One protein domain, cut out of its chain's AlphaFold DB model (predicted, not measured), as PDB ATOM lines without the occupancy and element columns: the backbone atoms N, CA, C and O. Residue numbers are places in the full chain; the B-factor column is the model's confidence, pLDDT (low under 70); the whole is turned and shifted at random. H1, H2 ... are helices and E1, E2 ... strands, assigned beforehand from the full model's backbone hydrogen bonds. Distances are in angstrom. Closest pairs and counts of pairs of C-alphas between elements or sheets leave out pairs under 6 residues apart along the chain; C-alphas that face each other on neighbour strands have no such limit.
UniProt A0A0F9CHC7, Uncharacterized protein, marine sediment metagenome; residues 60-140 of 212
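AT A GLANCE: This is residues 60 to 140 of the 212 residues of an uncharacterized protein of marine sediment metagenome (UniProt A0A0F9CHC7). One strongly twisted sheet of four antiparallel strands, each folding back beside the one before, is lengthened at one end by a looped link, residues 78 to 93; after E4, short H1 lies off the sheet, and residues 123 to 140, with no named element, reach the opposite end of the long axis near Asp 126 and then turn back. The 81 printed residues run E1, E2, E3, E4, H1, with sheet order E1 E2 E3 E4, mostly strand, under half in named elements. Elongated, 46 by 27 by 19 A, it is only just loose, close to compact, radius of gyration of the C-alphas 14.5 A.

HOW THE PARTS SIT: E1, residues 60 to 67, and E2, residues 70 to 77, form a hairpin at 165 degrees; N 62 and O 74, 2.8 A apart, are within hydrogen-bond range. E3, residues 94 to 104, forms a hairpin with E2 at 148 degrees, N 73 to O 99 2.9 A, and one with E4, residues 107 to 114, at 143 degrees, N 100 to O 111 2.8 A. This is a meander, strands antiparallel in succession; edge strands E1 and E4 are apart. H1, residues 119 to 122, is not on the sheet; too short for O i to N i+4, its one O i to N i+3 pair is within range.

IN THESE COORDINATES: E1 begins at C-alpha 60 (6.693, -2.499, -24.464); E3 spans 27.2 A; E4 ends at C-alpha 114 (6.094, -7.824, -9.491).

THE WHOLE: The printed part has no cut. The E2 to E3 link is long. Residues 119, 122 and 127 to 140 have pLDDT under 70.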
ATOM      1  N   ALA A  60       5.397  -3.102 -24.152       95.06
ATOM      2  CA  ALA A  60       6.693  -2.499 -24.464       95.06
ATOM      3  C   ALA A  60       7.745  -2.992 -23.472       95.06
ATOM      4  O   ALA A  60       7.539  -2.912 -22.263       95.06
ATOM      5  N   VAL A  61       8.867  -3.497 -23.984       95.62
ATOM      6  CA  VAL A  61      10.034  -3.849 -23.163       95.62
ATOM      7  C   VAL A  61      10.824  -2.568 -22.904       95.62
ATOM      8  O   VAL A  61      11.231  -1.897 -23.846       95.62
ATOM      9  N   VAL A  62      10.982  -2.220 -21.629       96.06
ATOM     10  CA  VAL A  62      11.753  -1.067 -21.146       96.06
ATOM     11  C   VAL A  62      13.207  -1.470 -20.938       96.06
ATOM     12  O   VAL A  62      14.111  -0.783 -21.395       96.06
ATOM     13  N   GLU A  63      13.417  -2.605 -20.278       95.56
ATOM     14  CA  GLU A  63      14.738  -3.148 -19.978       95.56
ATOM     15  C   GLU A  63      14.700  -4.666 -20.131       95.56
ATOM     16  O   GLU A  63      13.671  -5.299 -19.882       95.56
ATOM     17  N   SER A  64      15.816  -5.257 -20.547       94.88
ATOM     18  CA  SER A  64      15.966  -6.704 -20.584       94.88
ATOM     19  C   SER A  64      17.384  -7.111 -20.231       94.88
ATOM     20  O   SER A  64      18.330  -6.551 -20.784       94.88
ATOM     21  N   PHE A  65      17.529  -8.139 -19.404       92.75
ATOM     22  CA  PHE A  65      18.815  -8.772 -19.147       92.75
ATOM     23  C   PHE A  65      18.678 -10.291 -19.086       92.75
ATOM     24  O   PHE A  65      17.618 -10.842 -18.779       92.75
ATOM     25  N   SER A  66      19.773 -10.978 -19.393       90.25
ATOM     26  CA  SER A  66      19.855 -12.434 -19.307       90.25
ATOM     27  C   SER A  66      20.637 -12.816 -18.061       90.25
ATOM     28  O   SER A  66      21.709 -12.273 -17.810       90.25
ATOM     29  N   PHE A  67      20.120 -13.772 -17.299       84.06
ATOM     30  CA  PHE A  67      20.836 -14.358 -16.174       84.06
ATOM     31  C   PHE A  67      20.615 -15.870 -16.188       84.06
ATOM     32  O   PHE A  67      19.476 -16.340 -16.111       84.06
ATOM     33  N   HIS A  68      21.714 -16.621 -16.315       83.75
ATOM     34  CA  HIS A  68      21.707 -18.060 -16.598       83.75
ATOM     35  C   HIS A  68      20.925 -18.399 -17.886       83.75
ATOM     36  O   HIS A  68      21.197 -17.842 -18.946       83.75
ATOM     37  N   ASP A  69      19.953 -19.312 -17.812       81.88
ATOM     38  CA  ASP A  69      19.114 -19.783 -18.920       81.88
ATOM     39  C   ASP A  69      17.797 -18.997 -19.053       81.88
ATOM     40  O   ASP A  69      16.852 -19.449 -19.709       81.88
ATOM     41  N   ARG A  70      17.708 -17.832 -18.399       86.19
ATOM     42  CA  ARG A  70      16.475 -17.049 -18.270       86.19
ATOM     43  C   ARG A  70      16.681 -15.613 -18.705       86.19
ATOM     44  O   ARG A  70      17.762 -15.046 -18.566       86.19
ATOM     45  N   ILE A  71      15.597 -15.030 -19.200       92.56
ATOM     46  CA  ILE A  71      15.558 -13.640 -19.636       92.56
ATOM     47  C   ILE A  71      14.592 -12.905 -18.717       92.56
ATOM     48  O   ILE A  71      13.467 -13.359 -18.514       92.56
ATOM     49  N   TYR A  72      15.034 -11.791 -18.159       92.50
ATOM     50  CA  TYR A  72      14.239 -10.910 -17.318       92.50
ATOM     51  C   TYR A  72      13.949  -9.656 -18.109       92.50
ATOM     52  O   TYR A  72      14.843  -9.098 -18.739       92.50
ATOM     53  N   GLU A  73      12.696  -9.233 -18.102       95.44
ATOM     54  CA  GLU A  73      12.251  -8.079 -18.864       95.44
ATOM     55  C   GLU A  73      11.382  -7.192 -17.988       95.44
ATOM     56  O   GLU A  73      10.368  -7.631 -17.438       95.44
ATOM     57  N   LEU A  74      11.764  -5.925 -17.910       95.50
ATOM     58  CA  LEU A  74      10.943  -4.868 -17.366       95.50
ATOM     59  C   LEU A  74      10.021  -4.381 -18.478       95.50
ATOM     60  O   LEU A  74      10.487  -3.918 -19.517       95.50
ATOM     61  N   ARG A  75       8.709  -4.508 -18.299       95.50
ATOM     62  CA  ARG A  75       7.723  -4.220 -19.344       95.50
ATOM     63  C   ARG A  75       6.669  -3.228 -18.887       95.50
ATOM     64  O   ARG A  75       6.242  -3.243 -17.737       95.50
ATOM     65  N   ARG A  76       6.185  -2.420 -19.826       96.06
ATOM     66  CA  ARG A  76       4.913  -1.705 -19.708       96.06
ATOM     67  C   ARG A  76       3.842  -2.417 -20.521       96.06
ATOM     68  O   ARG A  76       4.114  -2.878 -21.627       96.06
ATOM     69  N   ASN A  77       2.625  -2.470 -19.995       94.38
ATOM     70  CA  ASN A  77       1.490  -3.150 -20.610       94.38
ATOM     71  C   ASN A  77       0.310  -2.192 -20.801       94.38
ATOM     72  O   ASN A  77       0.125  -1.236 -20.050       94.38
ATOM     73  N   SER A  78      -0.521  -2.466 -21.796       95.38
ATOM     74  CA  SER A  78      -1.883  -1.941 -21.884       95.38
ATOM     75  C   SER A  78      -2.811  -2.813 -21.032       95.38
ATOM     76  O   SER A  78      -2.578  -4.016 -20.897       95.38
ATOM     77  N   CYS A  79      -3.850  -2.230 -20.428       93.44
ATOM     78  CA  CYS A  79      -4.831  -3.012 -19.665       93.44
ATOM     79  C   CYS A  79      -5.960  -3.581 -20.540       93.44
ATOM     80  O   CYS A  79      -6.785  -4.343 -20.043       93.44
ATOM     81  N   GLY A  80      -6.033  -3.194 -21.820       91.94
ATOM     82  CA  GLY A  80      -7.087  -3.612 -22.750       91.94
ATOM     83  C   GLY A  80      -8.448  -2.942 -22.530       91.94
ATOM     84  O   GLY A  80      -9.335  -3.088 -23.367       91.94
ATOM     85  N   LYS A  81      -8.641  -2.187 -21.439       91.69
ATOM     86  CA  LYS A  81      -9.896  -1.470 -21.170       91.69
ATOM     87  C   LYS A  81      -9.969  -0.218 -22.049       91.69
ATOM     88  O   LYS A  81      -9.146   0.685 -21.898       91.69
ATOM     89  N   SER A  82     -10.952  -0.153 -22.949       94.50
ATOM     90  CA  SER A  82     -11.127   0.961 -23.902       94.50
ATOM     91  C   SER A  82     -11.319   2.320 -23.225       94.50
ATOM     92  O   SER A  82     -10.920   3.340 -23.771       94.50
ATOM     93  N   ASN A  83     -11.876   2.330 -22.014       94.69
ATOM     94  CA  ASN A  83     -12.099   3.524 -21.203       94.69
ATOM     95  C   ASN A  83     -10.932   3.865 -20.259       94.69
ATOM     96  O   ASN A  83     -11.075   4.731 -19.398       94.69
ATOM     97  N   CYS A  84      -9.787   3.183 -20.360       95.50
ATOM     98  CA  CYS A  84      -8.644   3.506 -19.519       95.50
ATOM     99  C   CYS A  84      -8.028   4.839 -19.947       95.50
ATOM    100  O   CYS A  84      -7.464   4.939 -21.032       95.50
ATOM    101  N   THR A  85      -8.055   5.839 -19.072       96.06
ATOM    102  CA  THR A  85      -7.473   7.166 -19.337       96.06
ATOM    103  C   THR A  85      -5.949   7.148 -19.456       96.06
ATOM    104  O   THR A  85      -5.370   8.013 -20.101       96.06
ATOM    105  N   VAL A  86      -5.286   6.153 -18.859       95.00
ATOM    106  CA  VAL A  86      -3.821   6.036 -18.861       95.00
ATOM    107  C   VAL A  86      -3.315   5.388 -20.147       95.00
ATOM    108  O   VAL A  86      -2.337   5.837 -20.739       95.00
ATOM    109  N   CYS A  87      -3.959   4.301 -20.577       95.31
ATOM    110  CA  CYS A  87      -3.470   3.477 -21.679       95.31
ATOM    111  C   CYS A  87      -4.337   3.562 -22.942       95.31
ATOM    112  O   CYS A  87      -3.954   3.010 -23.971       95.31
ATOM    113  N   GLU A  88      -5.508   4.199 -22.866       95.00
ATOM    114  CA  GLU A  88      -6.503   4.298 -23.946       95.00
ATOM    115  C   GLU A  88      -6.766   2.941 -24.620       95.00
ATOM    116  O   GLU A  88      -6.761   2.790 -25.840       95.00
ATOM    117  N   GLY A  89      -6.862   1.895 -23.794       91.00
ATOM    118  CA  GLY A  89      -7.040   0.501 -24.205       91.00
ATOM    119  C   GLY A  89      -5.858  -0.165 -24.914       91.00
ATOM    120  O   GLY A  89      -5.768  -1.387 -24.877       91.00
ATOM    121  N   THR A  90      -4.930   0.583 -25.513       92.00
ATOM    122  CA  THR A  90      -3.975   0.030 -26.495       92.00
ATOM    123  C   THR A  90      -2.514   0.377 -26.230       92.00
ATOM    124  O   THR A  90      -1.623  -0.408 -26.566       92.00
ATOM    125  N   ARG A  91      -2.225   1.520 -25.605       94.06
ATOM    126  CA  ARG A  91      -0.850   1.968 -25.376       94.06
ATOM    127  C   ARG A  91      -0.222   1.227 -24.192       94.06
ATOM    128  O   ARG A  91      -0.875   1.045 -23.167       94.06
ATOM    129  N   PRO A  92       1.054   0.825 -24.268       93.31
ATOM    130  CA  PRO A  92       1.749   0.195 -23.152       93.31
ATOM    131  C   PRO A  92       2.140   1.240 -22.094       93.31
ATOM    132  O   PRO A  92       3.272   1.719 -22.062       93.31
ATOM    133  N   ALA A  93       1.185   1.613 -21.238       94.19
ATOM    134  CA  ALA A  93       1.344   2.686 -20.254       94.19
ATOM    135  C   ALA A  93       1.342   2.208 -18.792       94.19
ATOM    136  O   ALA A  93       1.919   2.878 -17.941       94.19
ATOM    137  N   HIS A  94       0.750   1.051 -18.479       92.44
ATOM    138  CA  HIS A  94       0.767   0.505 -17.120       92.44
ATOM    139  C   HIS A  94       2.081  -0.202 -16.809       92.44
ATOM    140  O   HIS A  94       2.646  -0.888 -17.659       92.44
ATOM    141  N   GLY A  95       2.512  -0.102 -15.557       88.88
ATOM    142  CA  GLY A  95       3.797  -0.615 -15.094       88.88
ATOM    143  C   GLY A  95       4.789   0.528 -14.846       88.88
ATOM    144  O   GLY A  95       4.365   1.672 -14.683       88.88
ATOM    145  N   PRO A  96       6.098   0.245 -14.819       93.75
ATOM    146  CA  PRO A  96       6.722  -0.972 -15.323       93.75
ATOM    147  C   PRO A  96       6.579  -2.182 -14.379       93.75
ATOM    148  O   PRO A  96       6.421  -2.038 -13.172       93.75
ATOM    149  N   TYR A  97       6.596  -3.379 -14.962       95.56
ATOM    150  CA  TYR A  97       6.455  -4.663 -14.283       95.56
ATOM    151  C   TYR A  97       7.542  -5.628 -14.737       95.56
ATOM    152  O   TYR A  97       7.818  -5.735 -15.934       95.56
ATOM    153  N   TRP A  98       8.111  -6.375 -13.802       95.50
ATOM    154  CA  TRP A  98       9.103  -7.393 -14.097       95.50
ATOM    155  C   TRP A  98       8.462  -8.715 -14.501       95.50
ATOM    156  O   TRP A  98       7.552  -9.233 -13.846       95.50
ATOM    157  N   TYR A  99       8.995  -9.286 -15.576       94.38
ATOM    158  CA  TYR A  99       8.650 -10.605 -16.075       94.38
ATOM    159  C   TYR A  99       9.896 -11.461 -16.245       94.38
ATOM    160  O   TYR A  99      10.935 -10.991 -16.695       94.38
ATOM    161  N   MET A 100       9.757 -12.749 -15.957       94.06
ATOM    162  CA  MET A 100      10.731 -13.773 -16.304       94.06
ATOM    163  C   MET A 100      10.230 -14.572 -17.508       94.06
ATOM    164  O   MET A 100       9.184 -15.227 -17.457       94.06
ATOM    165  N   CYS A 101      11.001 -14.544 -18.585       92.69
ATOM    166  CA  CYS A 101      10.805 -15.301 -19.809       92.69
ATOM    167  C   CYS A 101      11.643 -16.583 -19.751       92.69
ATOM    168  O   CYS A 101      12.875 -16.540 -19.718       92.69
ATOM    169  N   VAL A 102      10.977 -17.741 -19.750       90.69
ATOM    170  CA  VAL A 102      11.636 -19.056 -19.709       90.69
ATOM    171  C   VAL A 102      11.097 -19.967 -20.812       90.69
ATOM    172  O   VAL A 102       9.904 -19.945 -21.128       90.69
ATOM    173  N   SER A 103      11.954 -20.811 -21.382       88.56
ATOM    174  CA  SER A 103      11.541 -21.846 -22.336       88.56
ATOM    175  C   SER A 103      11.280 -23.162 -21.600       88.56
ATOM    176  O   SER A 103      12.199 -23.799 -21.093       88.56
ATOM    177  N   LEU A 104      10.018 -23.596 -21.540       84.56
ATOM    178  CA  LEU A 104       9.628 -24.896 -20.987       84.56
ATOM    179  C   LEU A 104       9.229 -25.828 -22.128       84.56
ATOM    180  O   LEU A 104       8.235 -25.593 -22.815       84.56
ATOM    181  N   LYS A 105       9.995 -26.911 -22.324       85.88
ATOM    182  CA  LYS A 105       9.753 -27.914 -23.382       85.88
ATOM    183  C   LYS A 105       9.625 -27.278 -24.779       85.88
ATOM    184  O   LYS A 105       8.749 -27.632 -25.562       85.88
ATOM    185  N   GLY A 106      10.471 -26.285 -25.068       85.62
ATOM    186  CA  GLY A 106      10.472 -25.557 -26.342       85.62
ATOM    187  C   GLY A 106       9.343 -24.533 -26.515       85.62
ATOM    188  O   GLY A 106       9.238 -23.947 -27.591       85.62
ATOM    189  N   ARG A 107       8.511 -24.306 -25.488       86.25
ATOM    190  CA  ARG A 107       7.485 -23.258 -25.465       86.25
ATOM    191  C   ARG A 107       7.889 -22.156 -24.496       86.25
ATOM    192  O   ARG A 107       8.183 -22.427 -23.334       86.25
ATOM    193  N   TRP A 108       7.856 -20.915 -24.964       88.25
ATOM    194  CA  TRP A 108       8.106 -19.756 -24.116       88.25
ATOM    195  C   TRP A 108       6.947 -19.520 -23.151       88.25
ATOM    196  O   TRP A 108       5.775 -19.581 -23.527       88.25
ATOM    197  N   ARG A 109       7.287 -19.253 -21.894       89.75
ATOM    198  CA  ARG A 109       6.376 -18.847 -20.829       89.75
ATOM    199  C   ARG A 109       6.892 -17.550 -20.221       89.75
ATOM    200  O   ARG A 109       8.098 -17.377 -20.073       89.75
ATOM    201  N   ARG A 110       5.959 -16.666 -19.878       91.62
ATOM    202  CA  ARG A 110       6.220 -15.422 -19.153       91.62
ATOM    203  C   ARG A 110       5.645 -15.573 -17.751       91.62
ATOM    204  O   ARG A 110       4.511 -16.031 -17.614       91.62
ATOM    205  N   VAL A 111       6.419 -15.210 -16.740       92.25
ATOM    206  CA  VAL A 111       6.015 -15.258 -15.332       92.25
ATOM    207  C   VAL A 111       6.148 -13.858 -14.762       92.25
ATOM    208  O   VAL A 111       7.217 -13.268 -14.859       92.25
ATOM    209  N   TYR A 112       5.068 -13.326 -14.202       91.94
ATOM    210  CA  TYR A 112       5.080 -12.035 -13.523       91.94
ATOM    211  C   TYR A 112       5.832 -12.140 -12.196       91.94
ATOM    212  O   TYR A 112       5.571 -13.058 -11.417       91.94
ATOM    213  N   LEU A 113       6.755 -11.214 -11.954       91.88
ATOM    214  CA  LEU A 113       7.558 -11.164 -10.734       91.88
ATOM    215  C   LEU A 113       7.128 -10.039  -9.787       91.88
ATOM    216  O   LEU A 113       7.351 -10.157  -8.588       91.88
ATOM    217  N   GLY A 114       6.497  -8.977 -10.299       92.19
ATOM    218  CA  GLY A 114       6.094  -7.824  -9.491       92.19
ATOM    219  C   GLY A 114       6.402  -6.486 -10.158       92.19
ATOM    220  O   GLY A 114       6.792  -6.434 -11.325       92.19
ATOM    221  N   LYS A 115       6.221  -5.397  -9.403       92.81
ATOM    222  CA  LYS A 115       6.673  -4.043  -9.782       92.81
ATOM    223  C   LYS A 115       8.173  -3.877  -9.557       92.81
ATOM    224  O   LYS A 115       8.871  -3.395 -10.441       92.81
ATOM    225  N   ASP A 116       8.654  -4.374  -8.423       89.50
ATOM    226  CA  ASP A 116      10.057  -4.312  -8.036       89.50
ATOM    227  C   ASP A 116      10.696  -5.691  -8.187       89.50
ATOM    228  O   ASP A 116      10.166  -6.695  -7.702       89.50
ATOM    229  N   LEU A 117      11.840  -5.748  -8.870       83.44
ATOM    230  CA  LEU A 117      12.665  -6.948  -8.891       83.44
ATOM    231  C   LEU A 117      13.609  -6.882  -7.705       83.44
ATOM    232  O   LEU A 117      14.723  -6.376  -7.805       83.44
ATOM    233  N   ASP A 118      13.150  -7.397  -6.572       78.94
ATOM    234  CA  ASP A 118      14.025  -7.591  -5.430       78.94
ATOM    235  C   ASP A 118      14.935  -8.793  -5.700       78.94
ATOM    236  O   ASP A 118      14.651  -9.917  -5.287       78.94
ATOM    237  N   THR A 119      16.008  -8.566  -6.458       69.19
ATOM    238  CA  THR A 119      16.993  -9.602  -6.777       69.19
ATOM    239  C   THR A 119      17.567 -10.220  -5.511       69.19
ATOM    240  O   THR A 119      17.828 -11.414  -5.522       69.19
ATOM    241  N   SER A 120      17.660  -9.480  -4.401       72.00
ATOM    242  CA  SER A 120      18.184  -9.999  -3.133       72.00
ATOM    243  C   SER A 120      17.328 -11.125  -2.545       72.00
ATOM    244  O   SER A 120      17.873 -12.099  -2.039       72.00
ATOM    245  N   LYS A 121      15.997 -11.075  -2.708       71.38
ATOM    246  CA  LYS A 121      15.089 -12.172  -2.308       71.38
ATOM    247  C   LYS A 121      15.272 -13.435  -3.125       71.38
ATOM    248  O   LYS A 121      14.842 -14.510  -2.708       71.38
ATOM    249  N   PHE A 122      15.833 -13.282  -4.312       69.62
ATOM    250  CA  PHE A 122      16.072 -14.389  -5.201       69.62
ATOM    251  C   PHE A 122      17.538 -14.770  -5.223       69.62
ATOM    252  O   PHE A 122      17.805 -15.790  -5.799       69.62
ATOM    253  N   VAL A 123      18.482 -14.043  -4.634       71.19
ATOM    254  CA  VAL A 123      19.895 -14.435  -4.628       71.19
ATOM    255  C   VAL A 123      20.170 -15.305  -3.397       71.19
ATOM    256  O   VAL A 123      19.882 -14.903  -2.273       71.19
ATOM    257  N   ASP A 124      20.683 -16.518  -3.594       72.62
ATOM    258  CA  ASP A 124      21.163 -17.368  -2.507       72.62
ATOM    259  C   ASP A 124      22.506 -16.870  -1.948       72.62
ATOM    260  O   ASP A 124      23.105 -15.921  -2.455       72.62
ATOM    261  N   ALA A 125      22.981 -17.500  -0.870       72.12
ATOM    262  CA  ALA A 125      24.230 -17.119  -0.205       72.12
ATOM    263  C   ALA A 125      25.464 -17.192  -1.128       72.12
ATOM    264  O   ALA A 125      26.463 -16.527  -0.859       72.12
ATOM    265  N   ASP A 126      25.373 -17.952  -2.221       73.81
ATOM    266  CA  ASP A 126      26.435 -18.141  -3.206       73.81
ATOM    267  C   ASP A 126      26.321 -17.155  -4.387       73.81
ATOM    268  O   ASP A 126      27.122 -17.202  -5.321       73.81
ATOM    269  N   GLY A 127      25.340 -16.244  -4.367       67.69
ATOM    270  CA  GLY A 127      25.128 -15.261  -5.428       67.69
ATOM    271  C   GLY A 127      24.214 -15.731  -6.568       67.69
ATOM    272  O   GLY A 127      24.062 -15.012  -7.560       67.69
ATOM    273  N   ASN A 128      23.578 -16.905  -6.469       67.88
ATOM    274  CA  ASN A 128      22.737 -17.458  -7.535       67.88
ATOM    275  C   ASN A 128      21.262 -17.095  -7.368       67.88
ATOM    276  O   ASN A 128      20.711 -17.151  -6.276       67.88
ATOM    277  N   LEU A 129      20.572 -16.810  -8.477       63.59
ATOM    278  CA  LEU A 129      19.146 -16.466  -8.448       63.59
ATOM    279  C   LEU A 129      18.231 -17.706  -8.197       63.59
ATOM    280  O   LEU A 129      17.719 -18.337  -9.126       63.59
ATOM    281  N   HIS A 130      17.998 -18.056  -6.937       65.88
ATOM    282  CA  HIS A 130      16.958 -18.918  -6.380       65.88
ATOM    283  C   HIS A 130      15.524 -18.376  -6.593       65.88
ATOM    284  O   HIS A 130      14.859 -17.822  -5.719       65.88
ATOM    285  N   LEU A 131      14.990 -18.581  -7.794       63.84
ATOM    286  CA  LEU A 131      13.576 -18.309  -8.097       63.84
ATOM    287  C   LEU A 131      12.654 -19.414  -7.576       63.84
ATOM    288  O   LEU A 131      13.106 -20.555  -7.408       63.84
ATOM    289  N   PRO A 132      11.342 -19.133  -7.422       58.47
ATOM    290  CA  PRO A 132      10.369 -20.165  -7.103       58.47
ATOM    291  C   PRO A 132      10.532 -21.365  -8.050       58.47
ATOM    292  O   PRO A 132      10.749 -21.191  -9.260       58.47
ATOM    293  N   PRO A 133      10.469 -22.597  -7.513       55.09
ATOM    294  CA  PRO A 133      10.799 -23.804  -8.255       55.09
ATOM    295  C   PRO A 133       9.979 -23.893  -9.544       55.09
ATOM    296  O   PRO A 133       8.817 -23.490  -9.573       55.09
ATOM    297  N   ARG A 134      10.557 -24.486 -10.604       50.44
ATOM    298  CA  ARG A 134       9.947 -24.639 -11.948       50.44
ATOM    299  C   ARG A 134       8.462 -25.048 -11.940       50.44
ATOM    300  O   ARG A 134       7.746 -24.717 -12.878       50.44
ATOM    301  N   ARG A 135       8.000 -25.761 -10.905       49.28
ATOM    302  CA  ARG A 135       6.598 -26.174 -10.708       49.28
ATOM    303  C   ARG A 135       5.640 -25.034 -10.349       49.28
ATOM    304  O   ARG A 135       4.511 -25.058 -10.827       49.28
ATOM    305  N   ALA A 136       6.068 -24.035  -9.579       52.50
ATOM    306  CA  ALA A 136       5.243 -22.866  -9.254       52.50
ATOM    307  C   ALA A 136       4.897 -22.047 -10.514       52.50
ATOM    308  O   ALA A 136       3.818 -21.472 -10.611       52.50
ATOM    309  N   LEU A 137       5.777 -22.084 -11.522       52.53
ATOM    310  CA  LEU A 137       5.647 -21.368 -12.798       52.53
ATOM    311  C   LEU A 137       4.659 -22.016 -13.789       52.53
ATOM    312  O   LEU A 137       4.409 -21.458 -14.856       52.53
ATOM    313  N   LEU A 138       4.145 -23.218 -13.493       50.31
ATOM    314  CA  LEU A 138       3.240 -23.961 -14.381       50.31
ATOM    315  C   LEU A 138       1.757 -23.653 -14.148       50.31
ATOM    316  O   LEU A 138       0.925 -24.105 -14.937       50.31
ATOM    317  N   ARG A 139       1.407 -22.895 -13.102       50.50
ATOM    318  CA  ARG A 139       0.026 -22.441 -12.924       50.50
ATOM    319  C   ARG A 139      -0.312 -21.411 -14.010       50.50
ATOM    320  O   ARG A 139       0.509 -20.528 -14.267       50.50
ATOM    321  N   PRO A 140      -1.487 -21.501 -14.661       47.03
ATOM    322  CA  PRO A 140      -1.998 -20.409 -15.475       47.03
ATOM    323  C   PRO A 140      -1.977 -19.136 -14.635       47.03
ATOM    324  O   PRO A 140      -2.545 -19.098 -13.545       47.03
TER     325      PRO A 140